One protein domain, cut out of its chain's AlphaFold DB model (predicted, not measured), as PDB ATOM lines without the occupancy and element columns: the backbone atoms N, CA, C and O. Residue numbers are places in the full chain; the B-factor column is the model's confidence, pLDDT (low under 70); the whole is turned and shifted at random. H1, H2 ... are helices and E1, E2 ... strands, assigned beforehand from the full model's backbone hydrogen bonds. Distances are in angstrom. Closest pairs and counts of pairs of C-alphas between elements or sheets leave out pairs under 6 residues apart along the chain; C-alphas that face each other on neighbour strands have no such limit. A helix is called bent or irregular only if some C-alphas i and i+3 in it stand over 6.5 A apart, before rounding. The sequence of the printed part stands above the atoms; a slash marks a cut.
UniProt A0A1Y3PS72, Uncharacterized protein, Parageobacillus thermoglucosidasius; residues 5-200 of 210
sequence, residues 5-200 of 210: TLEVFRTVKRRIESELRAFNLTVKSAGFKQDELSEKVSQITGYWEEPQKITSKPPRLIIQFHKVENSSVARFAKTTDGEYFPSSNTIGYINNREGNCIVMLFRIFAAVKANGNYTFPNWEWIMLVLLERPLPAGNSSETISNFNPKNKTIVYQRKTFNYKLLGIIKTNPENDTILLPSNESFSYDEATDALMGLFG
ATOM      1  N   THR A   5     213.245 190.298 190.922       87.81
ATOM      2  CA  THR A   5     211.980 189.953 191.588       87.81
ATOM      3  C   THR A   5     212.089 188.805 192.582       87.81
ATOM      4  O   THR A   5     211.540 188.907 193.680       87.81
ATOM      5  N   LEU A   6     212.794 187.715 192.253       88.75
ATOM      6  CA  LEU A   6     212.926 186.584 193.178       88.75
ATOM      7  C   LEU A   6     213.777 186.911 194.404       88.75
ATOM      8  O   LEU A   6     213.481 186.419 195.495       88.75
ATOM      9  N   GLU A   7     214.826 187.712 194.253       90.06
ATOM     10  CA  GLU A   7     215.674 188.121 195.370       90.06
ATOM     11  C   GLU A   7     214.933 189.099 196.292       90.06
ATOM     12  O   GLU A   7     214.886 188.873 197.510       90.06
ATOM     13  N   VAL A   8     214.253 190.104 195.725       93.19
ATOM     14  CA  VAL A   8     213.359 191.002 196.475       93.19
ATOM     15  C   VAL A   8     212.289 190.186 197.205       93.19
ATOM     16  O   VAL A   8     212.106 190.345 198.413       93.19
ATOM     17  N   PHE A   9     211.643 189.239 196.521       94.06
ATOM     18  CA  PHE A   9     210.640 188.347 197.107       94.06
ATOM     19  C   PHE A   9     211.176 187.553 198.294       94.06
ATOM     20  O   PHE A   9     210.561 187.565 199.363       94.06
ATOM     21  N   ARG A  10     212.317 186.874 198.137       94.69
ATOM     22  CA  ARG A  10     212.929 186.078 199.213       94.69
ATOM     23  C   ARG A  10     213.253 186.952 200.419       94.69
ATOM     24  O   ARG A  10     212.987 186.549 201.551       94.69
ATOM     25  N   THR A  11     213.778 188.152 200.185       95.31
ATOM     26  CA  THR A  11     214.129 189.100 201.245       95.31
ATOM     27  C   THR A  11     212.899 189.589 202.002       95.31
ATOM     28  O   THR A  11     212.876 189.523 203.234       95.31
ATOM     29  N   VAL A  12     211.865 190.024 201.280       95.94
ATOM     30  CA  VAL A  12     210.596 190.503 201.846       95.94
ATOM     31  C   VAL A  12     209.912 189.392 202.634       95.94
ATOM     32  O   VAL A  12     209.597 189.570 203.809       95.94
ATOM     33  N   LYS A  13     209.735 188.218 202.015       97.06
ATOM     34  CA  LYS A  13     209.060 187.080 202.638       97.06
ATOM     35  C   LYS A  13     209.755 186.657 203.931       97.06
ATOM     36  O   LYS A  13     209.092 186.550 204.956       97.06
ATOM     37  N   ARG A  14     211.084 186.495 203.904       97.62
ATOM     38  CA  ARG A  14     211.872 186.092 205.078       97.62
ATOM     39  C   ARG A  14     211.731 187.077 206.239       97.62
ATOM     40  O   ARG A  14     211.620 186.642 207.381       97.62
ATOM     41  N   ARG A  15     211.743 188.388 205.962       97.19
ATOM     42  CA  ARG A  15     211.556 189.415 207.000       97.19
ATOM     43  C   ARG A  15     210.183 189.281 207.655       97.19
ATOM     44  O   ARG A  15     210.112 189.178 208.870       97.19
ATOM     45  N   ILE A  16     209.119 189.190 206.860       97.56
ATOM     46  CA  ILE A  16     207.752 189.065 207.387       97.56
ATOM     47  C   ILE A  16     207.581 187.756 208.176       97.56
ATOM     48  O   ILE A  16     207.018 187.762 209.263       97.56
ATOM     49  N   GLU A  17     208.090 186.630 207.667       97.75
ATOM     50  CA  GLU A  17     208.024 185.340 208.370       97.75
ATOM     51  C   GLU A  17     208.751 185.363 209.720       97.75
ATOM     52  O   GLU A  17     208.311 184.701 210.660       97.75
ATOM     53  N   SER A  18     209.845 186.124 209.831       97.50
ATOM     54  CA  SER A  18     210.557 186.314 211.098       97.50
ATOM     55  C   SER A  18     209.672 186.997 212.141       97.50
ATOM     56  O   SER A  18     209.579 186.508 213.264       97.50
ATOM     57  N   GLU A  19     208.974 188.069 211.755       96.75
ATOM     58  CA  GLU A  19     208.068 188.814 212.644       96.75
ATOM     59  C   GLU A  19     206.837 187.985 213.051       96.75
ATOM     60  O   GLU A  19     206.371 188.049 214.187       96.75
ATOM     61  N   LEU A  20     206.309 187.161 212.141       96.81
ATOM     62  CA  LEU A  20     205.089 186.381 212.382       96.81
ATOM     63  C   LEU A  20     205.308 185.094 213.189       96.81
ATOM     64  O   LEU A  20     204.341 184.518 213.698       96.81
ATOM     65  N   ARG A  21     206.560 184.638 213.338       95.19
ATOM     66  CA  ARG A  21     206.890 183.357 213.985       95.19
ATOM     67  C   ARG A  21     206.363 183.265 215.417       95.19
ATOM     68  O   ARG A  21     205.825 182.226 215.790       95.19
ATOM     69  N   ALA A  22     206.479 184.343 216.195       96.19
ATOM     70  CA  ALA A  22     206.021 184.386 217.585       96.19
ATOM     71  C   ALA A  22     204.497 184.207 217.729       96.19
ATOM     72  O   ALA A  22     204.019 183.801 218.784       96.19
ATOM     73  N   PHE A  23     203.740 184.465 216.660       96.62
ATOM     74  CA  PHE A  23     202.279 184.408 216.646       96.62
ATOM     75  C   PHE A  23     201.730 183.119 216.019       96.62
ATOM     76  O   PHE A  23     200.517 182.976 215.890       96.62
ATOM     77  N   ASN A  24     202.599 182.184 215.608       96.38
ATOM     78  CA  ASN A  24     202.217 180.989 214.846       96.38
ATOM     79  C   ASN A  24     201.399 181.325 213.577       96.38
ATOM     80  O   ASN A  24     200.484 180.593 213.190       96.38
ATOM     81  N   LEU A  25     201.718 182.453 212.938       98.00
ATOM     82  CA  LEU A  25     201.101 182.909 211.695       98.00
ATOM     83  C   LEU A  25     202.062 182.711 210.524       98.00
ATOM     84  O   LEU A  25     203.281 182.738 210.690       98.00
ATOM     85  N   THR A  26     201.518 182.517 209.323       97.56
ATOM     86  CA  THR A  26     202.325 182.221 208.131       97.56
ATOM     87  C   THR A  26     202.141 183.229 207.007       97.56
ATOM     88  O   THR A  26     201.116 183.913 206.893       97.56
ATOM     89  N   VAL A  27     203.166 183.283 206.153       97.25
ATOM     90  CA  VAL A  27     203.152 183.983 204.870       97.25
ATOM     91  C   VAL A  27     202.967 182.963 203.756       97.25
ATOM     92  O   VAL A  27     203.743 182.010 203.630       97.25
ATOM     93  N   LYS A  28     201.967 183.164 202.899       95.25
ATOM     94  CA  LYS A  28     201.802 182.385 201.665       95.25
ATOM     95  C   LYS A  28     202.131 183.248 200.457       95.25
ATOM     96  O   LYS A  28     202.166 184.471 200.530       95.25
ATOM     97  N   SER A  29     202.445 182.609 199.339       93.38
ATOM     98  CA  SER A  29     202.892 183.334 198.155       93.38
ATOM     99  C   SER A  29     202.521 182.621 196.865       93.38
ATOM    100  O   SER A  29     202.630 181.395 196.800       93.38
ATOM    101  N   ALA A  30     202.194 183.390 195.830       89.31
ATOM    102  CA  ALA A  30     202.002 182.908 194.467       89.31
ATOM    103  C   ALA A  30     202.702 183.848 193.473       89.31
ATOM    104  O   ALA A  30     202.743 185.055 193.662       89.31
ATOM    105  N   GLY A  31     203.279 183.290 192.413       86.31
ATOM    106  CA  GLY A  31     203.904 184.048 191.319       86.31
ATOM    107  C   GLY A  31     205.415 183.834 191.190       86.31
ATOM    108  O   GLY A  31     206.015 184.259 190.210       86.31
ATOM    109  N   PHE A  32     206.031 183.154 192.163       87.25
ATOM    110  CA  PHE A  32     207.487 183.183 192.389       87.25
ATOM    111  C   PHE A  32     208.206 181.841 192.170       87.25
ATOM    112  O   PHE A  32     209.337 181.674 192.613       87.25
ATOM    113  N   LYS A  33     207.550 180.847 191.554       79.81
ATOM    114  CA  LYS A  33     208.187 179.539 191.289       79.81
ATOM    115  C   LYS A  33     209.114 179.546 190.073       79.81
ATOM    116  O   LYS A  33     210.034 178.742 190.028       79.81
ATOM    117  N   GLN A  34     208.830 180.401 189.097       73.38
ATOM    118  CA  GLN A  34     209.554 180.507 187.834       73.38
ATOM    119  C   GLN A  34     209.821 181.982 187.548       73.38
ATOM    120  O   GLN A  34     208.980 182.828 187.872       73.38
ATOM    121  N   ASP A  35     210.963 182.279 186.939       69.00
ATOM    122  CA  ASP A  35     211.320 183.641 186.545       69.00
ATOM    123  C   ASP A  35     210.453 184.121 185.384       69.00
ATOM    124  O   ASP A  35     209.797 185.151 185.512       69.00
ATOM    125  N   GLU A  36     210.341 183.322 184.326       69.00
ATOM    126  CA  GLU A  36     209.637 183.685 183.094       69.00
ATOM    127  C   GLU A  36     208.172 183.222 183.065       69.00
ATOM    128  O   GLU A  36     207.760 182.303 183.787       69.00
ATOM    129  N   LEU A  37     207.374 183.872 182.213       67.19
ATOM    130  CA  LEU A  37     206.013 183.460 181.872       67.19
ATOM    131  C   LEU A  37     206.074 182.188 181.012       67.19
ATOM    132  O   LEU A  37     206.446 182.245 179.845       67.19
ATOM    133  N   SER A  38     205.723 181.036 181.587       69.19
ATOM    134  CA  SER A  38     205.629 179.766 180.855       69.19
ATOM    135  C   SER A  38     204.411 179.713 179.934       69.19
ATOM    136  O   SER A  38     204.427 179.028 178.913       69.19
ATOM    137  N   GLU A  39     203.339 180.413 180.302       79.12
ATOM    138  CA  GLU A  39     202.108 180.507 179.528       79.12
ATOM    139  C   GLU A  39     202.161 181.689 178.567       79.12
ATOM    140  O   GLU A  39     202.664 182.768 178.888       79.12
ATOM    141  N   LYS A  40     201.579 181.492 177.386       87.25
ATOM    142  CA  LYS A  40     201.540 182.526 176.362       87.25
ATOM    143  C   LYS A  40     200.590 183.658 176.742       87.25
ATOM    144  O   LYS A  40     199.474 183.443 177.230       87.25
ATOM    145  N   VAL A  41     201.033 184.872 176.448       90.19
ATOM    146  CA  VAL A  41     200.263 186.104 176.602       90.19
ATOM    147  C   VAL A  41     199.916 186.676 175.234       90.19
ATOM    148  O   VAL A  41     200.723 186.653 174.310       90.19
ATOM    149  N   SER A  42     198.706 187.205 175.105       92.69
ATOM    150  CA  SER A  42     198.222 187.819 173.880       92.69
ATOM    151  C   SER A  42     198.583 189.297 173.858       92.69
ATOM    152  O   SER A  42     198.134 190.081 174.698       92.69
ATOM    153  N   GLN A  43     199.325 189.702 172.831       93.25
ATOM    154  CA  GLN A  43     199.561 191.115 172.535       93.25
ATOM    155  C   GLN A  43     198.283 191.834 172.082       93.25
ATOM    156  O   GLN A  43     198.218 193.050 172.142       93.25
ATOM    157  N   ILE A  44     197.237 191.120 171.663       93.12
ATOM    158  CA  ILE A  44     195.975 191.752 171.254       93.12
ATOM    159  C   ILE A  44     195.155 192.120 172.492       93.12
ATOM    160  O   ILE A  44     194.637 193.231 172.606       93.12
ATOM    161  N   THR A  45     195.044 191.196 173.447       92.56
ATOM    162  CA  THR A  45     194.175 191.384 174.616       92.56
ATOM    163  C   THR A  45     194.905 191.940 175.832       92.56
ATOM    164  O   THR A  45     194.245 192.434 176.743       92.56
ATOM    165  N   GLY A  46     196.239 191.876 175.882       92.56
ATOM    166  CA  GLY A  46     197.005 192.270 177.069       92.56
ATOM    167  C   GLY A  46     196.744 191.352 178.256       92.56
ATOM    168  O   GLY A  46     196.792 191.785 179.404       92.56
ATOM    169  N   TYR A  47     196.376 190.105 177.972       92.50
ATOM    170  CA  TYR A  47     196.061 189.074 178.949       92.50
ATOM    171  C   TYR A  47     196.548 187.719 178.425       92.50
ATOM    172  O   TYR A  47     197.233 187.647 177.408       92.50
ATOM    173  N   TRP A  48     196.227 186.632 179.113       89.94
ATOM    174  CA  TRP A  48     196.581 185.282 178.676       89.94
ATOM    175  C   TRP A  48     195.939 184.937 177.323       89.94
ATOM    176  O   TRP A  48     194.787 185.302 177.085       89.94
ATOM    177  N   GLU A  49     196.656 184.215 176.453       89.06
ATOM    178  CA  GLU A  49     196.087 183.724 175.180       89.06
ATOM    179  C   GLU A  49     194.935 182.746 175.418       89.06
ATOM    180  O   GLU A  49     193.938 182.759 174.700       89.06
ATOM    181  N   GLU A  50     195.045 181.936 176.472       85.00
ATOM    182  CA  GLU A  50     194.045 180.938 176.833       85.00
ATOM    183  C   GLU A  50     193.569 181.131 178.284       85.00
ATOM    184  O   GLU A  50     193.951 180.361 179.170       85.00
ATOM    185  N   PRO A  51     192.709 182.132 178.563       79.69
ATOM    186  CA  PRO A  51     192.292 182.468 179.926       79.69
ATOM    187  C   PRO A  51     191.669 181.306 180.706       79.69
ATOM    188  O   PRO A  51     191.817 181.208 181.918       79.69
ATOM    189  N   GLN A  52     190.994 180.395 180.002       76.25
ATOM    190  CA  GLN A  52     190.341 179.223 180.593       76.25
ATOM    191  C   GLN A  52     191.331 178.116 180.984       76.25
ATOM    192  O   GLN A  52     191.001 177.246 181.787       76.25
ATOM    193  N   LYS A  53     192.543 178.123 180.412       71.88
ATOM    194  CA  LYS A  53     193.584 177.117 180.666       71.88
ATOM    195  C   LYS A  53     194.652 177.592 181.644       71.88
ATOM    196  O   LYS A  53     195.635 176.874 181.844       71.88
ATOM    197  N   ILE A  54     194.454 178.744 182.295       67.31
ATOM    198  CA  ILE A  54     195.313 179.212 183.391       67.31
ATOM    199  C   ILE A  54     195.093 178.292 184.596       67.31
ATOM    200  O   ILE A  54     194.337 178.556 185.526       67.31
ATOM    201  N   THR A  55     195.750 177.148 184.530       56.78
ATOM    202  CA  THR A  55     195.775 176.098 185.547       56.78
ATOM    203  C   THR A  55     197.073 176.155 186.342       56.78
ATOM    204  O   THR A  55     197.219 175.480 187.367       56.78
ATOM    205  N   SER A  56     198.039 176.946 185.868       50.12
ATOM    206  CA  SER A  56     199.381 176.949 186.397       50.12
ATOM    207  C   SER A  56     199.409 177.636 187.744       50.12
ATOM    208  O   SER A  56     199.114 178.812 187.925       50.12
ATOM    209  N   LYS A  57     199.795 176.848 188.738       53.72
ATOM    210  CA  LYS A  57     200.292 177.377 189.993       53.72
ATOM    211  C   LYS A  57     201.707 177.885 189.704       53.72
ATOM    212  O   LYS A  57     202.605 177.044 189.620       53.72
ATOM    213  N   PRO A  58     201.944 179.200 189.617       50.41
ATOM    214  CA  PRO A  58     201.048 180.271 190.054       50.41
ATOM    215  C   PRO A  58     200.520 181.186 188.930       50.41
ATOM    216  O   PRO A  58     201.328 181.673 188.138       50.41
ATOM    217  N   PRO A  59     199.223 181.554 188.941       60.84
ATOM    218  CA  PRO A  59     198.733 182.646 188.133       60.84
ATOM    219  C   PRO A  59     199.369 183.907 188.700       60.84
ATOM    220  O   PRO A  59     199.407 184.149 189.912       60.84
ATOM    221  N   ARG A  60     199.948 184.667 187.792       73.75
ATOM    222  CA  ARG A  60     200.478 185.990 188.063       73.75
ATOM    223  C   ARG A  60     199.375 186.980 187.717       73.75
ATOM    224  O   ARG A  60     198.662 186.782 186.732       73.75
ATOM    225  N   LEU A  61     199.207 188.020 188.526       89.62
ATOM    226  CA  LEU A  61     198.213 189.048 188.239       89.62
ATOM    227  C   LEU A  61     198.735 189.908 187.084       89.62
ATOM    228  O   LEU A  61     199.730 190.609 187.251       89.62
ATOM    229  N   ILE A  62     198.084 189.854 185.924       92.56
ATOM    230  CA  ILE A  62     198.384 190.765 184.815       92.56
ATOM    231  C   ILE A  62     197.521 192.011 184.983       92.56
ATOM    232  O   ILE A  62     196.291 191.921 185.009       92.56
ATOM    233  N   ILE A  63     198.168 193.170 185.081       95.81
ATOM    234  CA  ILE A  63     197.502 194.471 185.105       95.81
ATOM    235  C   ILE A  63     197.700 195.152 183.760       95.81
ATOM    236  O   ILE A  63     198.819 195.254 183.256       95.81
ATOM    237  N   GLN A  64     196.593 195.622 183.190       96.06
ATOM    238  CA  GLN A  64     196.610 196.414 181.973       96.06
ATOM    239  C   GLN A  64     196.886 197.871 182.325       96.06
ATOM    240  O   GLN A  64     196.176 198.463 183.142       96.06
ATOM    241  N   PHE A  65     197.878 198.449 181.665       95.81
ATOM    242  CA  PHE A  65     198.230 199.851 181.783       95.81
ATOM    243  C   PHE A  65     197.981 200.584 180.471       95.81
ATOM    244  O   PHE A  65     198.288 200.088 179.385       95.81
ATOM    245  N   HIS A  66     197.429 201.783 180.594       91.31
ATOM    246  CA  HIS A  66     197.112 202.673 179.492       91.31
ATOM    247  C   HIS A  66     197.631 204.062 179.825       91.31
ATOM    248  O   HIS A  66     197.394 204.548 180.929       91.31
ATOM    249  N   LYS A  67     198.276 204.712 178.859       86.12
ATOM    250  CA  LYS A  67     198.473 206.156 178.901       86.12
ATOM    251  C   LYS A  67     197.349 206.798 178.094       86.12
ATOM    252  O   LYS A  67     197.123 206.419 176.945       86.12
ATOM    253  N   VAL A  68     196.579 207.665 178.738       80.94
ATOM    254  CA  VAL A  68     195.468 208.407 178.140       80.94
ATOM    255  C   VAL A  68     195.764 209.873 178.389       80.94
ATOM    256  O   VAL A  68     195.661 210.334 179.528       80.94
ATOM    257  N   GLU A  69     196.177 210.569 177.327       77.38
ATOM    258  CA  GLU A  69     196.651 211.954 177.396       77.38
ATOM    259  C   GLU A  69     197.740 212.101 178.482       77.38
ATOM    260  O   GLU A  69     198.702 211.334 178.519       77.38
ATOM    261  N   ASN A  70     197.552 213.026 179.427       77.81
ATOM    262  CA  ASN A  70     198.471 213.289 180.534       77.81
ATOM    263  C   ASN A  70     198.267 212.368 181.753       77.81
ATOM    264  O   ASN A  70     198.805 212.645 182.825       77.81
ATOM    265  N   SER A  71     197.481 211.291 181.633       84.94
ATOM    266  CA  SER A  71     197.195 210.373 182.740       84.94
ATOM    267  C   SER A  71     197.620 208.937 182.442       84.94
ATOM    268  O   SER A  71     197.558 208.458 181.308       84.94
ATOM    269  N   SER A  72     198.027 208.229 183.494       91.44
ATOM    270  CA  SER A  72     198.304 206.794 183.447       91.44
ATOM    271  C   SER A  72     197.223 206.044 184.216       91.44
ATOM    272  O   SER A  72     196.959 206.333 185.383       91.44
ATOM    273  N   VAL A  73     196.604 205.065 183.567       92.56
ATOM    274  CA  VAL A  73     195.491 204.282 184.105       92.56
ATOM    275  C   VAL A  73     195.900 202.819 184.196       92.56
ATOM    276  O   VAL A  73     196.332 202.222 183.209       92.56
ATOM    277  N   ALA A  74     195.714 202.226 185.375       95.75
ATOM    278  CA  ALA A  74     195.854 200.794 185.600       95.75
ATOM    279  C   ALA A  74     194.473 200.161 185.798       95.75
ATOM    280  O   ALA A  74     193.605 200.731 186.462       95.75
ATOM    281  N   ARG A  75     194.262 198.967 185.244       95.12
ATOM    282  CA  ARG A  75     193.005 198.224 185.390       95.12
ATOM    283  C   ARG A  75     193.219 196.716 185.348       95.12
ATOM    284  O   ARG A  75     194.174 196.224 184.745       95.12
ATOM    285  N   PHE A  76     192.291 195.976 185.951       94.94
ATOM    286  CA  PHE A  76     192.186 194.537 185.701       94.94
ATOM    287  C   PHE A  76     191.850 194.280 184.232       94.94
ATOM    288  O   PHE A  76     191.208 195.106 183.578       94.94
ATOM    289  N   ALA A  77     192.285 193.126 183.726       92.94
ATOM    290  CA  ALA A  77     192.170 192.810 182.315       92.94
ATOM    291  C   ALA A  77     190.714 192.781 181.827       92.94
ATOM    292  O   ALA A  77     189.872 192.065 182.379       92.94
ATOM    293  N   LYS A  78     190.445 193.529 180.755       91.94
ATOM    294  CA  LYS A  78     189.137 193.603 180.095       91.94
ATOM    295  C   LYS A  78     189.201 193.172 178.632       91.94
ATOM    296  O   LYS A  78     190.224 193.388 177.975       91.94
ATOM    297  N   THR A  79     188.106 192.604 178.138       87.62
ATOM    298  CA  THR A  79     187.860 192.316 176.722       87.62
ATOM    299  C   THR A  79     187.710 193.616 175.925       87.62
ATOM    300  O   THR A  79     187.657 194.716 176.487       87.62
ATOM    301  N   THR A  80     187.647 193.499 174.598       82.94
ATOM    302  CA  THR A  80     187.377 194.628 173.693       82.94
ATOM    303  C   THR A  80     186.041 195.305 173.983       82.94
ATOM    304  O   THR A  80     185.950 196.521 173.853       82.94
ATOM    305  N   ASP A  81     185.061 194.541 174.461       86.75
ATOM    306  CA  ASP A  81     183.704 195.019 174.749       86.75
ATOM    307  C   ASP A  81     183.591 195.663 176.144       86.75
ATOM    308  O   ASP A  81     182.521 196.092 176.558       86.75
ATOM    309  N   GLY A  82     184.703 195.751 176.886       86.88
ATOM    310  CA  GLY A  82     184.770 196.409 178.195       86.88
ATOM    311  C   GLY A  82     184.453 195.510 179.394       86.88
ATOM    312  O   GLY A  82     184.629 195.955 180.539       86.88
ATOM    313  N   GLU A  83     184.075 194.258 179.143       90.94
ATOM    314  CA  GLU A  83     183.831 193.227 180.153       90.94
ATOM    315  C   GLU A  83     185.133 192.695 180.749       90.94
ATOM    316  O   GLU A  83     186.175 192.675 180.098       90.94
ATOM    317  N   TYR A  84     185.103 192.243 182.000       89.81
ATOM    318  CA  TYR A  84     186.284 191.645 182.622       89.81
ATOM    319  C   TYR A  84     186.574 190.262 182.041       89.81
ATOM    320  O   TYR A  84     185.675 189.431 181.900       89.81
ATOM    321  N   PHE A  85     187.851 189.968 181.783       89.31
ATOM    322  CA  PHE A  85     188.241 188.590 181.503       89.31
ATOM    323  C   PHE A  85     187.926 187.698 182.714       89.31
ATOM    324  O   PHE A  85     188.083 188.146 183.862       89.31
ATOM    325  N   PRO A  86     187.562 186.421 182.489       83.38
ATOM    326  CA  PRO A  86     187.481 185.437 183.558       83.38
ATOM    327  C   PRO A  86     188.756 185.450 184.404       83.38
ATOM    328  O   PRO A  86     189.874 185.498 183.882       83.38
ATOM    329  N   SER A  87     188.574 185.452 185.725       84.31
ATOM    330  CA  SER A  87     189.665 185.446 186.706       84.31
ATOM    331  C   SER A  87     190.631 186.639 186.645       84.31
ATOM    332  O   SER A  87     191.661 186.601 187.309       84.31
ATOM    333  N   SER A  88     190.296 187.729 185.947       88.56
ATOM    334  CA  SER A  88     191.127 188.951 185.886       88.56
ATOM    335  C   SER A  88     191.379 189.610 187.249       88.56
ATOM    336  O   SER A  88     192.364 190.324 187.417       88.56
ATOM    337  N   ASN A  89     190.520 189.341 188.235       89.75
ATOM    338  CA  ASN A  89     190.651 189.757 189.634       89.75
ATOM    339  C   ASN A  89     191.029 188.594 190.580       89.75
ATOM    340  O   ASN A  89     190.875 188.698 191.800       89.75
ATOM    341  N   THR A  90     191.474 187.459 190.037       90.12
ATOM    342  CA  THR A  90     192.020 186.341 190.816       90.12
ATOM    343  C   THR A  90     193.522 186.523 190.933       90.12
ATOM    344  O   THR A  90     194.251 186.432 189.952       90.12
ATOM    345  N   ILE A  91     193.991 186.796 192.147       89.50
ATOM    346  CA  ILE A  91     195.371 187.241 192.385       89.50
ATOM    347  C   ILE A  91     196.347 186.089 192.630       89.50
ATOM    348  O   ILE A  91     197.555 186.287 192.551       89.50
ATOM    349  N   GLY A  92     195.850 184.882 192.917       88.88
ATOM    350  CA  GLY A  92     196.713 183.729 193.152       88.88
ATOM    351  C   GLY A  92     195.996 182.484 193.660       88.88
ATOM    352  O   GLY A  92     194.821 182.524 194.019       88.88
ATOM    353  N   TYR A  93     196.752 181.390 193.758       87.94
ATOM    354  CA  TYR A  93     196.397 180.219 194.566       87.94
ATOM    355  C   TYR A  93     197.337 180.143 195.755       87.94
ATOM    356  O   TYR A  93     198.532 180.418 195.622       87.94
ATOM    357  N   ILE A  94     196.835 179.689 196.896       88.69
ATOM    358  CA  ILE A  94     197.666 179.474 198.078       88.69
ATOM    359  C   ILE A  94     197.471 178.064 198.619       88.69
ATOM    360  O   ILE A  94     196.364 177.542 198.671       88.69
ATOM    361  N   ASN A  95     198.563 177.443 199.062       88.69
ATOM    362  CA  ASN A  95     198.486 176.240 199.881       88.69
ATOM    363  C   ASN A  95     198.529 176.648 201.359       88.69
ATOM    364  O   ASN A  95     199.601 176.944 201.892       88.69
ATOM    365  N   ASN A  96     197.360 176.681 201.997       93.81
ATOM    366  CA  ASN A  96     197.190 177.054 203.398       93.81
ATOM    367  C   ASN A  96     196.727 175.859 204.238       93.81
ATOM    368  O   ASN A  96     195.714 175.937 204.927       93.81
ATOM    369  N   ARG A  97     197.447 174.734 204.163       94.06
ATOM    370  CA  ARG A  97     197.077 173.504 204.883       94.06
ATOM    371  C   ARG A  97     196.929 173.731 206.389       94.06
ATOM    372  O   ARG A  97     196.074 173.116 207.014       94.06
ATOM    373  N   GLU A  98     197.752 174.611 206.948       93.50
ATOM    374  CA  GLU A  98     197.817 174.882 208.382       93.50
ATOM    375  C   GLU A  98     196.703 175.817 208.879       93.50
ATOM    376  O   GLU A  98     196.466 175.887 210.079       93.50
ATOM    377  N   GLY A  99     196.010 176.537 207.989       96.62
ATOM    378  CA  GLY A  99     194.923 177.436 208.388       96.62
ATOM    379  C   GLY A  99     195.366 178.659 209.199       96.62
ATOM    380  O   GLY A  99     194.576 179.206 209.962       96.62
ATOM    381  N   ASN A 100     196.624 179.081 209.059       97.31
ATOM    382  CA  ASN A 100     197.210 180.188 209.822       97.31
ATOM    383  C   ASN A 100     197.850 181.276 208.936       97.31
ATOM    384  O   ASN A 100     198.634 182.096 209.415       97.31
ATOM    385  N   CYS A 101     197.530 181.303 207.638       97.44
ATOM    386  CA  CYS A 101     197.990 182.341 206.716       97.44
ATOM    387  C   CYS A 101     197.351 183.696 207.032       97.44
ATOM    388  O   CYS A 101     196.140 183.849 206.867       97.44
ATOM    389  N   ILE A 102     198.167 184.688 207.396       98.19
ATOM    390  CA  ILE A 102     197.733 186.077 207.640       98.19
ATOM    391  C   ILE A 102     198.273 187.055 206.587       98.19
ATOM    392  O   ILE A 102     197.614 188.047 206.287       98.19
ATOM    393  N   VAL A 103     199.435 186.766 205.986       98.06
ATOM    394  CA  VAL A 103     200.015 187.568 204.899       98.06
ATOM    395  C   VAL A 103     200.107 186.743 203.624       98.06
ATOM    396  O   VAL A 103     200.508 185.578 203.643       98.06
ATOM    397  N   MET A 104     199.789 187.370 202.498       96.44
ATOM    398  CA  MET A 104     199.955 186.793 201.173       96.44
ATOM    399  C   MET A 104     200.797 187.704 200.285       96.44
ATOM    400  O   MET A 104     200.619 188.921 200.296       96.44
ATOM    401  N   LEU A 105     201.698 187.107 199.507       96.00
ATOM    402  CA  LEU A 105     202.526 187.794 198.518       96.00
ATOM    403  C   LEU A 105     202.167 187.315 197.108       96.00
ATOM    404  O   LEU A 105     202.198 186.112 196.838       96.00
ATOM    405  N   PHE A 106     201.885 188.238 196.196       94.06
ATOM    406  CA  PHE A 106     201.546 187.936 194.805       94.06
ATOM    407  C   PHE A 106     202.459 188.694 193.848       94.06
ATOM    408  O   PHE A 106     202.820 189.837 194.114       94.06
ATOM    409  N   ARG A 107     202.831 188.066 192.734       92.81
ATOM    410  CA  ARG A 107     203.588 188.728 191.665       92.81
ATOM    411  C   ARG A 107     202.627 189.375 190.669       92.81
ATOM    412  O   ARG A 107     201.692 188.717 190.205       92.81
ATOM    413  N   ILE A 108     202.880 190.638 190.346       93.38
ATOM    414  CA  ILE A 108     202.152 191.420 189.342       93.38
ATOM    415  C   ILE A 108     203.034 191.586 188.109       93.38
ATOM    416  O   ILE A 108     204.218 191.871 188.259       93.38
ATOM    417  N   PHE A 109     202.443 191.453 186.922       91.94
ATOM    418  CA  PHE A 109     203.065 191.722 185.626       91.94
ATOM    419  C   PHE A 109     202.337 192.861 184.917       91.94
ATOM    420  O   PHE A 109     201.110 192.974 185.009       91.94
ATOM    421  N   ALA A 110     203.090 193.672 184.179       94.12
ATOM    422  CA  ALA A 110     202.526 194.706 183.328       94.12
ATOM    423  C   ALA A 110     202.152 194.177 181.938       94.12
ATOM    424  O   ALA A 110     202.953 193.532 181.265       94.12
ATOM    425  N   ALA A 111     200.958 194.544 181.481       94.88
ATOM    426  CA  ALA A 111     200.592 194.575 180.073       94.88
ATOM    427  C   ALA A 111     200.335 196.032 179.692       94.88
ATOM    428  O   ALA A 111     199.358 196.631 180.135       94.88
ATOM    429  N   VAL A 112     201.203 196.626 178.885       94.62
ATOM    430  CA  VAL A 112     201.143 198.052 178.572       94.62
ATOM    431  C   VAL A 112     200.646 198.267 177.154       94.62
ATOM    432  O   VAL A 112     201.255 197.780 176.200       94.62
ATOM    433  N   LYS A 113     199.536 198.996 177.006       91.50
ATOM    434  CA  LYS A 113     198.943 199.257 175.695       91.50
ATOM    435  C   LYS A 113     199.773 200.284 174.918       91.50
ATOM    436  O   LYS A 113     199.844 201.445 175.305       91.50
ATOM    437  N   ALA A 114     200.349 199.850 173.799       82.94
ATOM    438  CA  ALA A 114     201.117 200.645 172.848       82.94
ATOM    439  C   ALA A 114     200.802 200.182 171.411       82.94
ATOM    440  O   ALA A 114     200.818 198.992 171.111       82.94
ATOM    441  N   ASN A 115     200.533 201.115 170.495       72.31
ATOM    442  CA  ASN A 115     200.233 200.850 169.073       72.31
ATOM    443  C   ASN A 115     198.976 199.986 168.851       72.31
ATOM    444  O   ASN A 115     198.961 199.107 167.997       72.31
ATOM    445  N   GLY A 116     197.926 200.168 169.659       80.19
ATOM    446  CA  GLY A 116     196.708 199.344 169.581       80.19
ATOM    447  C   GLY A 116     196.861 197.924 170.146       80.19
ATOM    448  O   GLY A 116     195.855 197.328 170.521       80.19
ATOM    449  N   ASN A 117     198.097 197.453 170.316       89.94
ATOM    450  CA  ASN A 117     198.463 196.188 170.944       89.94
ATOM    451  C   ASN A 117     199.003 196.412 172.364       89.94
ATOM    452  O   ASN A 117     199.148 197.535 172.839       89.94
ATOM    453  N   TYR A 118     199.291 195.326 173.062       93.25
ATOM    454  CA  TYR A 118     199.933 195.297 174.360       93.25
ATOM    455  C   TYR A 118     201.358 194.786 174.226       93.25
ATOM    456  O   TYR A 118     201.642 193.811 173.530       93.25
ATOM    457  N   THR A 119     202.240 195.441 174.959       92.56
ATOM    458  CA  THR A 119     203.613 195.018 175.195       92.56
ATOM    459  C   THR A 119     203.735 194.542 176.637       92.56
ATOM    460  O   THR A 119     203.010 195.008 177.517       92.56
ATOM    461  N   PHE A 120     204.633 193.597 176.886       91.06
ATOM    462  CA  PHE A 120     204.885 193.050 178.219       91.06
ATOM    463  C   PHE A 120     206.312 193.426 178.609       91.06
ATOM    464  O   PHE A 120     207.233 192.641 178.365       91.06
ATOM    465  N   PRO A 121     206.538 194.654 179.114       91.31
ATOM    466  CA  PRO A 121     207.855 195.021 179.606       91.31
ATOM    467  C   PRO A 121     208.217 194.128 180.794       91.31
ATOM    468  O   PRO A 121     207.344 193.552 181.447       91.31
ATOM    469  N   ASN A 122     209.505 194.057 181.120       88.81
ATOM    470  CA  ASN A 122     209.995 193.333 182.295       88.81
ATOM    471  C   ASN A 122     209.677 194.083 183.608       88.81
ATOM    472  O   ASN A 122     210.530 194.211 184.477       88.81
ATOM    473  N   TRP A 123     208.481 194.662 183.718       92.56
ATOM    474  CA  TRP A 123     208.010 195.417 184.870       92.56
ATOM    475  C   TRP A 123     207.162 194.526 185.754       92.56
ATOM    476  O   TRP A 123     206.112 194.017 185.343       92.56
ATOM    477  N   GLU A 124     207.607 194.380 186.992       93.12
ATOM    478  CA  GLU A 124     206.959 193.493 187.939       93.12
ATOM    479  C   GLU A 124     206.868 194.120 189.318       93.12
ATOM    480  O   GLU A 124     207.715 194.910 189.727       93.12
ATOM    481  N   TRP A 125     205.864 193.726 190.087       94.69
ATOM    482  CA  TRP A 125     205.741 194.148 191.477       94.69
ATOM    483  C   TRP A 125     205.439 192.956 192.368       94.69
ATOM    484  O   TRP A 125     204.872 191.949 191.932       94.69
ATOM    485  N   ILE A 126     205.765 193.101 193.647       95.44
ATOM    486  CA  ILE A 126     205.250 192.225 194.694       95.44
ATOM    487  C   ILE A 126     204.105 192.950 195.377       95.44
ATOM    488  O   ILE A 126     204.297 193.999 195.988       95.44
ATOM    489  N   MET A 127     202.921 192.364 195.296       96.00
ATOM    490  CA  MET A 127     201.763 192.777 196.065       96.00
ATOM    491  C   MET A 127     201.729 192.023 197.385       96.00
ATOM    492  O   MET A 127     201.764 190.794 197.402       96.00
ATOM    493  N   LEU A 128     201.629 192.759 198.484       96.88
ATOM    494  CA  LEU A 128     201.480 192.234 199.834       96.88
ATOM    495  C   LEU A 128     200.053 192.472 200.315       96.88
ATOM    496  O   LEU A 128     199.568 193.593 200.253       96.88
ATOM    497  N   VAL A 129     199.402 191.438 200.838       97.50
ATOM    498  CA  VAL A 129     198.067 191.523 201.445       97.50
ATOM    499  C   VAL A 129     198.144 191.004 202.878       97.50
ATOM    500  O   VAL A 129     198.453 189.832 203.080       97.50
ATOM    501  N   LEU A 130     197.855 191.853 203.867       98.06
ATOM    502  CA  LEU A 130     197.754 191.497 205.287       98.06
ATOM    503  C   LEU A 130     196.283 191.440 205.701       98.06
ATOM    504  O   LEU A 130     195.605 192.467 205.769       98.06
ATOM    505  N   LEU A 131     195.803 190.242 206.007       98.31
ATOM    506  CA  LEU A 131     194.412 189.974 206.355       98.31
ATOM    507  C   LEU A 131     194.070 190.441 207.774       98.31
ATOM    508  O   LEU A 131     194.932 190.503 208.644       98.31
ATOM    509  N   GLU A 132     192.791 190.729 208.032       97.62
ATOM    510  CA  GLU A 132     192.317 191.031 209.396       97.62
ATOM    511  C   GLU A 132     192.368 189.811 210.322       97.62
ATOM    512  O   GLU A 132     192.479 189.942 211.539       97.62
ATOM    513  N   ARG A 133     192.252 188.618 209.738       96.94
ATOM    514  CA  ARG A 133     192.272 187.331 210.431       96.94
ATOM    515  C   ARG A 133     192.876 186.259 209.528       96.94
ATOM    516  O   ARG A 133     192.767 186.394 208.305       96.94
ATOM    517  N   PRO A 134     193.466 185.192 210.090       97.62
ATOM    518  CA  PRO A 134     194.038 184.134 209.278       97.62
ATOM    519  C   PRO A 134     192.980 183.440 208.417       97.62
ATOM    520  O   PRO A 134     191.823 183.294 208.823       97.62
ATOM    521  N   LEU A 135     193.377 182.996 207.226       97.25
ATOM    522  CA  LEU A 135     192.516 182.169 206.385       97.25
ATOM    523  C   LEU A 135     192.358 180.774 206.994       97.25
ATOM    524  O   LEU A 135     193.343 180.225 207.493       97.25
ATOM    525  N   PRO A 136     191.166 180.160 206.889       96.62
ATOM    526  CA  PRO A 136     190.960 178.778 207.299       96.62
ATOM    527  C   PRO A 136     191.832 177.821 206.483       96.62
ATOM    528  O   PRO A 136     192.359 178.171 205.422       96.62
ATOM    529  N   ALA A 137     191.974 176.596 206.986       97.19
ATOM    530  CA  ALA A 137     192.739 175.566 206.303       97.19
ATOM    531  C   ALA A 137     192.183 175.298 204.897       97.19
ATOM    532  O   ALA A 137     190.973 175.183 204.685       97.19
ATOM    533  N   GLY A 138     193.081 175.161 203.932       92.75
ATOM    534  CA  GLY A 138     192.733 174.853 202.555       92.75
ATOM    535  C   GLY A 138     193.897 174.233 201.807       92.75
ATOM    536  O   GLY A 138     195.028 174.177 202.289       92.75
ATOM    537  N   ASN A 139     193.609 173.714 200.624       88.25
ATOM    538  CA  ASN A 139     194.592 172.995 199.831       88.25
ATOM    539  C   ASN A 139     195.105 173.865 198.674       88.25
ATOM    540  O   ASN A 139     194.669 174.989 198.455       88.25
ATOM    541  N   SER A 140     196.062 173.335 197.916       81.81
ATOM    542  CA  SER A 140     196.710 174.094 196.847       81.81
ATOM    543  C   SER A 140     195.801 174.479 195.668       81.81
ATOM    544  O   SER A 140     196.259 175.242 194.825       81.81
ATOM    545  N   SER A 141     194.585 173.937 195.538       84.81
ATOM    546  CA  SER A 141     193.601 174.329 194.515       84.81
ATOM    547  C   SER A 141     192.776 175.553 194.907       84.81
ATOM    548  O   SER A 141     191.997 176.031 194.089       84.81
ATOM    549  N   GLU A 142     192.926 176.057 196.131       89.38
ATOM    550  CA  GLU A 142     192.158 177.203 196.600       89.38
ATOM    551  C   GLU A 142     192.689 178.504 196.000       89.38
ATOM    552  O   GLU A 142     193.886 178.803 196.069       89.38
ATOM    553  N   THR A 143     191.774 179.282 195.426       90.00
ATOM    554  CA  THR A 143     192.053 180.588 194.828       90.00
ATOM    555  C   THR A 143     191.782 181.718 195.802       90.00
ATOM    556  O   THR A 143     190.918 181.631 196.675       90.00
ATOM    557  N   ILE A 144     192.508 182.809 195.595       93.38
ATOM    558  CA  ILE A 144     192.186 184.121 196.134       93.38
ATOM    559  C   ILE A 144     191.558 184.912 194.991       93.38
ATOM    560  O   ILE A 144     192.255 185.434 194.117       93.38
ATOM    561  N   SER A 145     190.231 184.903 194.956       92.31
ATOM    562  CA  SER A 145     189.413 185.463 193.879       92.31
ATOM    563  C   SER A 145     188.692 186.727 194.329       92.31
ATOM    564  O   SER A 145     188.756 187.100 195.503       92.31
ATOM    565  N   ASN A 146     188.020 187.404 193.393       93.06
ATOM    566  CA  ASN A 146     187.249 188.620 193.661       93.06
ATOM    567  C   ASN A 146     188.027 189.646 194.495       93.06
ATOM    568  O   ASN A 146     187.473 190.264 195.404       93.06
ATOM    569  N   PHE A 147     189.323 189.798 194.206       94.88
ATOM    570  CA  PHE A 147     190.141 190.807 194.855       94.88
ATOM    571  C   PHE A 147     189.577 192.188 194.529       94.88
ATOM    572  O   PHE A 147     189.499 192.584 193.365       94.88
ATOM    573  N   ASN A 148     189.164 192.903 195.569       95.62
ATOM    574  CA  ASN A 148     188.596 194.230 195.460       95.62
ATOM    575  C   ASN A 148     189.425 195.188 196.316       95.62
ATOM    576  O   ASN A 148     189.246 195.232 197.540       95.62
ATOM    577  N   PRO A 149     190.324 195.959 195.682       94.38
ATOM    578  CA  PRO A 149     191.217 196.806 196.435       94.38
ATOM    579  C   PRO A 149     190.516 197.979 197.132       94.38
ATOM    580  O   PRO A 149     190.907 198.368 198.233       94.38
ATOM    581  N   LYS A 150     189.446 198.505 196.520       92.12
ATOM    582  CA  LYS A 150     188.669 199.637 197.044       92.12
ATOM    583  C   LYS A 150     187.911 199.258 198.317       92.12
ATOM    584  O   LYS A 150     187.975 199.967 199.314       92.12
ATOM    585  N   ASN A 151     187.261 198.094 198.305       94.19
ATOM    586  CA  ASN A 151     186.498 197.590 199.451       94.19
ATOM    587  C   ASN A 151     187.360 196.817 200.457       94.19
ATOM    588  O   ASN A 151     186.851 196.357 201.474       94.19
ATOM    589  N   LYS A 152     188.656 196.664 200.172       97.00
ATOM    590  CA  LYS A 152     189.622 195.910 200.970       97.00
ATOM    591  C   LYS A 152     189.235 194.453 201.219       97.00
ATOM    592  O   LYS A 152     189.405 193.935 202.325       97.00
ATOM    593  N   THR A 153     188.729 193.782 200.184       97.94
ATOM    594  CA  THR A 153     188.246 192.401 200.280       97.94
ATOM    595  C   THR A 153     188.898 191.444 199.289       97.94
ATOM    596  O   THR A 153     189.385 191.816 198.222       97.94
ATOM    597  N   ILE A 154     188.880 190.171 199.672       97.31
ATOM    598  CA  ILE A 154     189.159 189.006 198.832       97.31
ATOM    599  C   ILE A 154     188.115 187.922 199.107       97.31
ATOM    600  O   ILE A 154     187.499 187.895 200.175       97.31
ATOM    601  N   VAL A 155     187.956 186.986 198.179       96.75
ATOM    602  CA  VAL A 155     187.187 185.758 198.381       96.75
ATOM    603  C   VAL A 155     188.133 184.566 198.470       96.75
ATOM    604  O   VAL A 155     189.005 184.372 197.624       96.75
ATOM    605  N   TYR A 156     187.931 183.749 199.501       96.19
ATOM    606  CA  TYR A 156     188.621 182.483 199.725       96.19
ATOM    607  C   TYR A 156     187.604 181.443 200.192       96.19
ATOM    608  O   TYR A 156     186.811 181.721 201.094       96.19
ATOM    609  N   GLN A 157     187.574 180.258 199.571       94.88
ATOM    610  CA  GLN A 157     186.593 179.205 199.887       94.88
ATOM    611  C   GLN A 157     185.136 179.707 199.920       94.88
ATOM    612  O   GLN A 157     184.358 179.359 200.810       94.88
ATOM    613  N   ARG A 158     184.758 180.554 198.948       94.06
ATOM    614  CA  ARG A 158     183.422 181.179 198.834       94.06
ATOM    615  C   ARG A 158     183.043 182.109 199.999       94.06
ATOM    616  O   ARG A 158     181.886 182.500 200.111       94.06
ATOM    617  N   LYS A 159     183.997 182.482 200.854       96.75
ATOM    618  CA  LYS A 159     183.807 183.444 201.943       96.75
ATOM    619  C   LYS A 159     184.599 184.712 201.666       96.75
ATOM    620  O   LYS A 159     185.739 184.647 201.207       96.75
ATOM    621  N   THR A 160     184.003 185.852 201.989       98.00
ATOM    622  CA  THR A 160     184.674 187.150 201.919       98.00
ATOM    623  C   THR A 160     185.550 187.354 203.152       98.00
ATOM    624  O   THR A 160     185.123 187.113 204.285       98.00
ATOM    625  N   PHE A 161     186.776 187.811 202.926       98.25
ATOM    626  CA  PHE A 161     187.713 188.226 203.960       98.25
ATOM    627  C   PHE A 161     188.143 189.662 203.700       98.25
ATOM    628  O   PHE A 161     188.409 190.040 202.561       98.25
ATOM    629  N   ASN A 162     188.240 190.431 204.777       98.12
ATOM    630  CA  ASN A 162     188.816 191.762 204.745       98.12
ATOM    631  C   ASN A 162     190.330 191.681 204.947       98.12
ATOM    632  O   ASN A 162     190.839 190.791 205.646       98.12
ATOM    633  N   TYR A 163     191.043 192.663 204.413       97.69
ATOM    634  CA  TYR A 163     192.449 192.885 204.714       97.69
ATOM    635  C   TYR A 163     192.678 194.285 205.297       97.69
ATOM    636  O   TYR A 163     191.988 195.245 204.959       97.69
ATOM    637  N   LYS A 164     193.657 194.406 206.202       96.19
ATOM    638  CA  LYS A 164     194.041 195.683 206.827       96.19
ATOM    639  C   LYS A 164     194.991 196.485 205.962       96.19
ATOM    640  O   LYS A 164     194.858 197.704 205.879       96.19
ATOM    641  N   LEU A 165     195.950 195.800 205.350       95.75
ATOM    642  CA  LEU A 165     197.014 196.434 204.595       95.75
ATOM    643  C   LEU A 165     197.161 195.745 203.246       95.75
ATOM    644  O   LEU A 165     197.235 194.521 203.148       95.75
ATOM    645  N   LEU A 166     197.198 196.578 202.219       96.88
ATOM    646  CA  LEU A 166     197.732 196.254 200.914       96.88
ATOM    647  C   LEU A 166     199.095 196.949 200.848       96.88
ATOM    648  O   LEU A 166     199.270 198.007 201.455       96.88
ATOM    649  N   GLY A 167     200.057 196.356 200.157       95.25
ATOM    650  CA  GLY A 167     201.357 196.956 199.881       95.25
ATOM    651  C   GLY A 167     201.804 196.606 198.471       95.25
ATOM    652  O   GLY A 167     201.445 195.547 197.956       95.25
ATOM    653  N   ILE A 168     202.592 197.483 197.852       95.31
ATOM    654  CA  ILE A 168     203.269 197.207 196.584       95.31
ATOM    655  C   ILE A 168     204.757 197.456 196.774       95.31
ATOM    656  O   ILE A 168     205.157 198.462 197.354       95.31
ATOM    657  N   ILE A 169     205.572 196.535 196.281       95.31
ATOM    658  CA  ILE A 169     207.024 196.637 196.295       95.31
ATOM    659  C   ILE A 169     207.495 196.573 194.846       95.31
ATOM    660  O   ILE A 169     207.243 195.582 194.153       95.31
ATOM    661  N   LYS A 170     208.166 197.637 194.398       94.75
ATOM    662  CA  LYS A 170     208.875 197.646 193.118       94.75
ATOM    663  C   LYS A 170     209.997 196.614 193.151       94.75
ATOM    664  O   LYS A 170     210.681 196.468 194.163       94.75
ATOM    665  N   THR A 171     210.174 195.900 192.050       92.25
ATOM    666  CA  THR A 171     211.203 194.857 191.934       92.25
ATOM    667  C   THR A 171     212.357 195.280 191.041       92.25
ATOM    668  O   THR A 171     213.480 194.830 191.262       92.25
ATOM    669  N   ASN A 172     212.116 196.204 190.107       86.38
ATOM    670  CA  ASN A 172     213.177 196.789 189.299       86.38
ATOM    671  C   ASN A 172     213.757 198.018 190.014       86.38
ATOM    672  O   ASN A 172     212.992 198.891 190.441       86.38
ATOM    673  N   PRO A 173     215.094 198.100 190.155       77.81
ATOM    674  CA  PRO A 173     215.746 199.278 190.717       77.81
ATOM    675  C   PRO A 173     215.747 200.459 189.737       77.81
ATOM    676  O   PRO A 173     215.710 201.608 190.167       77.81
ATOM    677  N   GLU A 174     215.772 200.179 188.434       85.44
ATOM    678  CA  GLU A 174     215.797 201.187 187.377       85.44
ATOM    679  C   GLU A 174     214.375 201.624 187.004       85.44
ATOM    680  O   GLU A 174     213.435 200.822 186.994       85.44
ATOM    681  N   ASN A 175     214.211 202.917 186.711       87.69
ATOM    682  CA  ASN A 175     212.964 203.446 186.166       87.69
ATOM    683  C   ASN A 175     212.938 203.243 184.646       87.69
ATOM    684  O   ASN A 175     213.099 204.186 183.869       87.69
ATOM    685  N   ASP A 176     212.783 201.983 184.246       90.19
ATOM    686  CA  ASP A 176     212.666 201.585 182.847       90.19
ATOM    687  C   ASP A 176     211.518 202.333 182.162       90.19
ATOM    688  O   ASP A 176     210.442 202.518 182.738       90.19
ATOM    689  N   THR A 177     211.726 202.722 180.905       91.62
ATOM    690  CA  THR A 177     210.712 203.387 180.084       91.62
ATOM    691  C   THR A 177     210.411 202.577 178.833       91.62
ATOM    692  O   THR A 177     211.282 201.921 178.261       91.62
ATOM    693  N   ILE A 178     209.158 202.631 178.396       90.38
ATOM    694  CA  ILE A 178     208.753 202.198 177.065       90.38
ATOM    695  C   ILE A 178     208.391 203.424 176.230       90.38
ATOM    696  O   ILE A 178     207.826 204.392 176.744       90.38
ATOM    697  N   LEU A 179     208.698 203.372 174.936       88.88
ATOM    698  CA  LEU A 179     208.265 204.392 173.989       88.88
ATOM    699  C   LEU A 179     206.875 204.035 173.455       88.88
ATOM    700  O   LEU A 179     206.653 202.934 172.945       88.88
ATOM    701  N   LEU A 180     205.938 204.969 173.582       85.31
ATOM    702  CA  LEU A 180     204.592 204.863 173.039       85.31
ATOM    703  C   LEU A 180     204.537 205.400 171.596       85.31
ATOM    704  O   LEU A 180     205.431 206.124 171.159       85.31
ATOM    705  N   PRO A 181     203.465 205.090 170.844       79.00
ATOM    706  CA  PRO A 181     203.310 205.510 169.444       79.00
ATOM    707  C   PRO A 181     203.302 207.024 169.257       79.00
ATOM    708  O   PRO A 181     203.686 207.529 168.210       79.00
ATOM    709  N   SER A 182     202.830 207.740 170.279       78.25
ATOM    710  CA  SER A 182     202.743 209.196 170.344       78.25
ATOM    711  C   SER A 182     204.104 209.878 170.536       78.25
ATOM    712  O   SER A 182     204.141 211.090 170.721       78.25
ATOM    713  N   ASN A 183     205.214 209.128 170.524       81.06
ATOM    714  CA  ASN A 183     206.537 209.541 171.015       81.06
ATOM    715  C   ASN A 183     206.565 209.924 172.505       81.06
ATOM    716  O   ASN A 183     207.568 210.443 172.994       81.06
ATOM    717  N   GLU A 184     205.499 209.640 173.248       85.94
ATOM    718  CA  GLU A 184     205.499 209.780 174.698       85.94
ATOM    719  C   GLU A 184     206.210 208.586 175.333       85.94
ATOM    720  O   GLU A 184     206.064 207.444 174.899       85.94
ATOM    721  N   SER A 185     206.961 208.826 176.402       90.25
ATOM    722  CA  SER A 185     207.469 207.746 177.238       90.25
ATOM    723  C   SER A 185     206.427 207.355 178.275       90.25
ATOM    724  O   SER A 185     205.719 208.213 178.806       90.25
ATOM    725  N   PHE A 186     206.376 206.076 178.618       92.94
ATOM    726  CA  PHE A 186     205.692 205.607 179.812       92.94
ATOM    727  C   PHE A 186     206.689 204.833 180.663       92.94
ATOM    728  O   PHE A 186     207.380 203.945 180.167       92.94
ATOM    729  N   SER A 187     206.818 205.230 181.919       94.44
ATOM    730  CA  SER A 187     207.833 204.750 182.847       94.44
ATOM    731  C   SER A 187     207.274 203.766 183.866       94.44
ATOM    732  O   SER A 187     206.077 203.743 184.167       94.44
ATOM    733  N   TYR A 188     208.166 202.966 184.438       95.31
ATOM    734  CA  TYR A 188     207.843 202.041 185.514       95.31
ATOM    735  C   TYR A 188     207.308 202.764 186.766       95.31
ATOM    736  O   TYR A 188     206.430 202.238 187.457       95.31
ATOM    737  N   ASP A 189     207.773 203.985 187.038       94.75
ATOM    738  CA  ASP A 189     207.242 204.856 188.092       94.75
ATOM    739  C   ASP A 189     205.816 205.326 187.798       94.75
ATOM    740  O   ASP A 189     204.939 205.139 188.639       94.75
ATOM    741  N   GLU A 190     205.540 205.832 186.592       94.81
ATOM    742  CA  GLU A 190     204.175 206.216 186.200       94.81
ATOM    743  C   GLU A 190     203.217 205.009 186.249       94.81
ATOM    744  O   GLU A 190     202.066 205.129 186.677       94.81
ATOM    745  N   ALA A 191     203.685 203.819 185.856       95.69
ATOM    746  CA  ALA A 191     202.912 202.587 185.980       95.69
ATOM    747  C   ALA A 191     202.678 202.210 187.452       95.69
ATOM    748  O   ALA A 191     201.570 201.820 187.823       95.69
ATOM    749  N   THR A 192     203.682 202.372 188.317       96.00
ATOM    750  CA  THR A 192     203.539 202.154 189.766       96.00
ATOM    751  C   THR A 192     202.498 203.104 190.359       96.00
ATOM    752  O   THR A 192     201.629 202.679 191.121       96.00
ATOM    753  N   ASP A 193     202.523 204.368 189.952       94.81
ATOM    754  CA  ASP A 193     201.565 205.390 190.357       94.81
ATOM    755  C   ASP A 193     200.132 205.074 189.918       94.81
ATOM    756  O   ASP A 193     199.189 205.238 190.701       94.81
ATOM    757  N   ALA A 194     199.963 204.601 188.683       96.00
ATOM    758  CA  ALA A 194     198.677 204.158 188.160       96.00
ATOM    759  C   ALA A 194     198.159 202.927 188.921       96.00
ATOM    760  O   ALA A 194     196.981 202.859 189.277       96.00
ATOM    761  N   LEU A 195     199.045 201.973 189.227       96.06
ATOM    762  CA  LEU A 195     198.725 200.776 190.003       96.06
ATOM    763  C   LEU A 195     198.297 201.130 191.434       96.06
ATOM    764  O   LEU A 195     197.329 200.573 191.950       96.06
ATOM    765  N   MET A 196     198.970 202.098 192.056       95.06
ATOM    766  CA  MET A 196     198.557 202.658 193.341       95.06
ATOM    767  C   MET A 196     197.165 203.303 193.270       95.06
ATOM    768  O   MET A 196     196.375 203.149 194.202       95.06
ATOM    769  N   GLY A 197     196.838 203.978 192.166       93.69
ATOM    770  CA  GLY A 197     195.489 204.485 191.900       93.69
ATOM    771  C   GLY A 197     194.444 203.366 191.841       93.69
ATOM    772  O   GLY A 197     193.455 203.412 192.570       93.69
ATOM    773  N   LEU A 198     194.698 202.306 191.060       94.56
ATOM    774  CA  LEU A 198     193.826 201.123 190.995       94.56
ATOM    775  C   LEU A 198     193.607 200.499 192.378       94.56
ATOM    776  O   LEU A 198     192.516 200.014 192.684       94.56
ATOM    777  N   PHE A 199     194.644 200.506 193.214       94.19
ATOM    778  CA  PHE A 199     194.606 199.918 194.546       94.19
ATOM    779  C   PHE A 199     194.026 200.839 195.631       94.19
ATOM    780  O   PHE A 199     193.955 200.438 196.792       94.19
ATOM    781  N   GLY A 200     193.570 202.040 195.262       87.31
ATOM    782  CA  GLY A 200     192.901 202.972 196.170       87.31
ATOM    783  C   GLY A 200     193.838 203.691 197.144       87.31
ATOM    784  O   GLY A 200     193.388 204.120 198.201       87.31
TER     785      GLY A 200
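Overview. This is residues 5 to 200 of the 210 residues of an uncharacterized protein of Parageobacillus thermoglucosidasius (UniProt A0A1Y3PS72). A strongly twisted, branched sheet of nine strands, with the long E4 running through its middle, curls round the short last helix H2, while the longer first helix H1 packs along E4 and E6. E6 and E9 bend sharply, and past these bends the sheet folds over to E8 and E7; the small hairpin E10 and E11 lies near one end of the long axis, next to H2. The printed part has 196 residues, with two named helices and eleven named strands in the order H1, E1 to E11, H2. The large sheet is mixed, E1 and E2 being parallel to E4 and the other neighbour pairs antiparallel; the class is mixed, helices and strands. The whole is compact, with a radius of gyration of the C-alphas of 16.6 A, and elongated, spanning 53 by 34 by 31 A.

Arrangement. H1, residues 5 to 23, is on the sheet at a height over the sheet of 8.5 A. It lies over E4, residues 101 to 114, and E6, residues 124 to 135, and runs along the strands, at 11 degrees to E4 on the local plane. The closest C-alphas of H1 and E6 are those of Phe 9 and Ile 126, 7.1 A apart. H1 is irregular, but only just: C-alphas 19 and 22 are 6.9 A apart. E1, residues 26 to 30, is parallel to E4, with N 28 and O 103 2.9 A apart, within hydrogen-bond range. E2, residues 61 to 68, and E3, residues 71 to 76, form a hairpin, with N 66 and O 73 at 2.9 A. E2 is also parallel to E4, with N 65 and O 111 at 2.8 A. E1 and E2 lie on one side of E4; E6 and E5, residues 117 to 119, lie on the other side. E4 and E5 form a hairpin, with N 112 and O 119 at 2.8 A, and E4 is antiparallel to E6, with N 106 and O 127 at 2.8 A. E7, residues 143 to 148, E8, residues 153 to 156, and E9, residues 159 to 170, form a meander, each strand the antiparallel neighbour of the one before; N 155 and O 145 are 2.8 A apart, as are N 161 and O 154. E6 to E9 make a Greek key, this meander with E6 the antiparallel neighbour of E9; N 128 and O 167 are 2.8 A apart. E10, residues 177 to 179, and E11, residues 185 to 187, form a hairpin, with N 178 and O 186 at 2.8 A. H2, residues 188 to 198, is on the large sheet, which curls round it; its closest C-alphas to E3 are those of Ala 194 and Ala 74, 5.1 A apart. H1 and H2 are apart. Every O i to N i+4 pair is within hydrogen-bond range in H2, and 13 of 15 are in H1.

Along the chain. H1 begins with C-alpha 5 at (211.980, 189.953, 191.588), is 27.4 A long and has a kink of 26 degrees near residue 17. E2 measures 22.0 A and E3 16.9 A. E4 runs 38.6 A from C-alpha 101 at (197.990, 182.341, 206.716). E6 spans 26.0 A and bends by 100 degrees at residue 132; E9 spans 30.1 A and bends by 70 degrees at residue 164. H2, 15.1 A long, ends with C-alpha 198 at (193.826, 201.123, 190.995). E1, E5, E7, E8, E10 and E11 are shorter.

Size, cuts and confidence. The two C-alphas farthest apart, those of Ala 22 and Ser 182, are 53.5 A apart. The printed part has no cut. The links E1 to E2, with 30 residues, and E3 to E4, with 24, are long; in the latter, residues 92 to 93 pair antiparallel with residues 143 to 144 of E7. The mean pLDDT of the printed part is 90.1, and residues 35 to 38 and 54 to 59 are under 70.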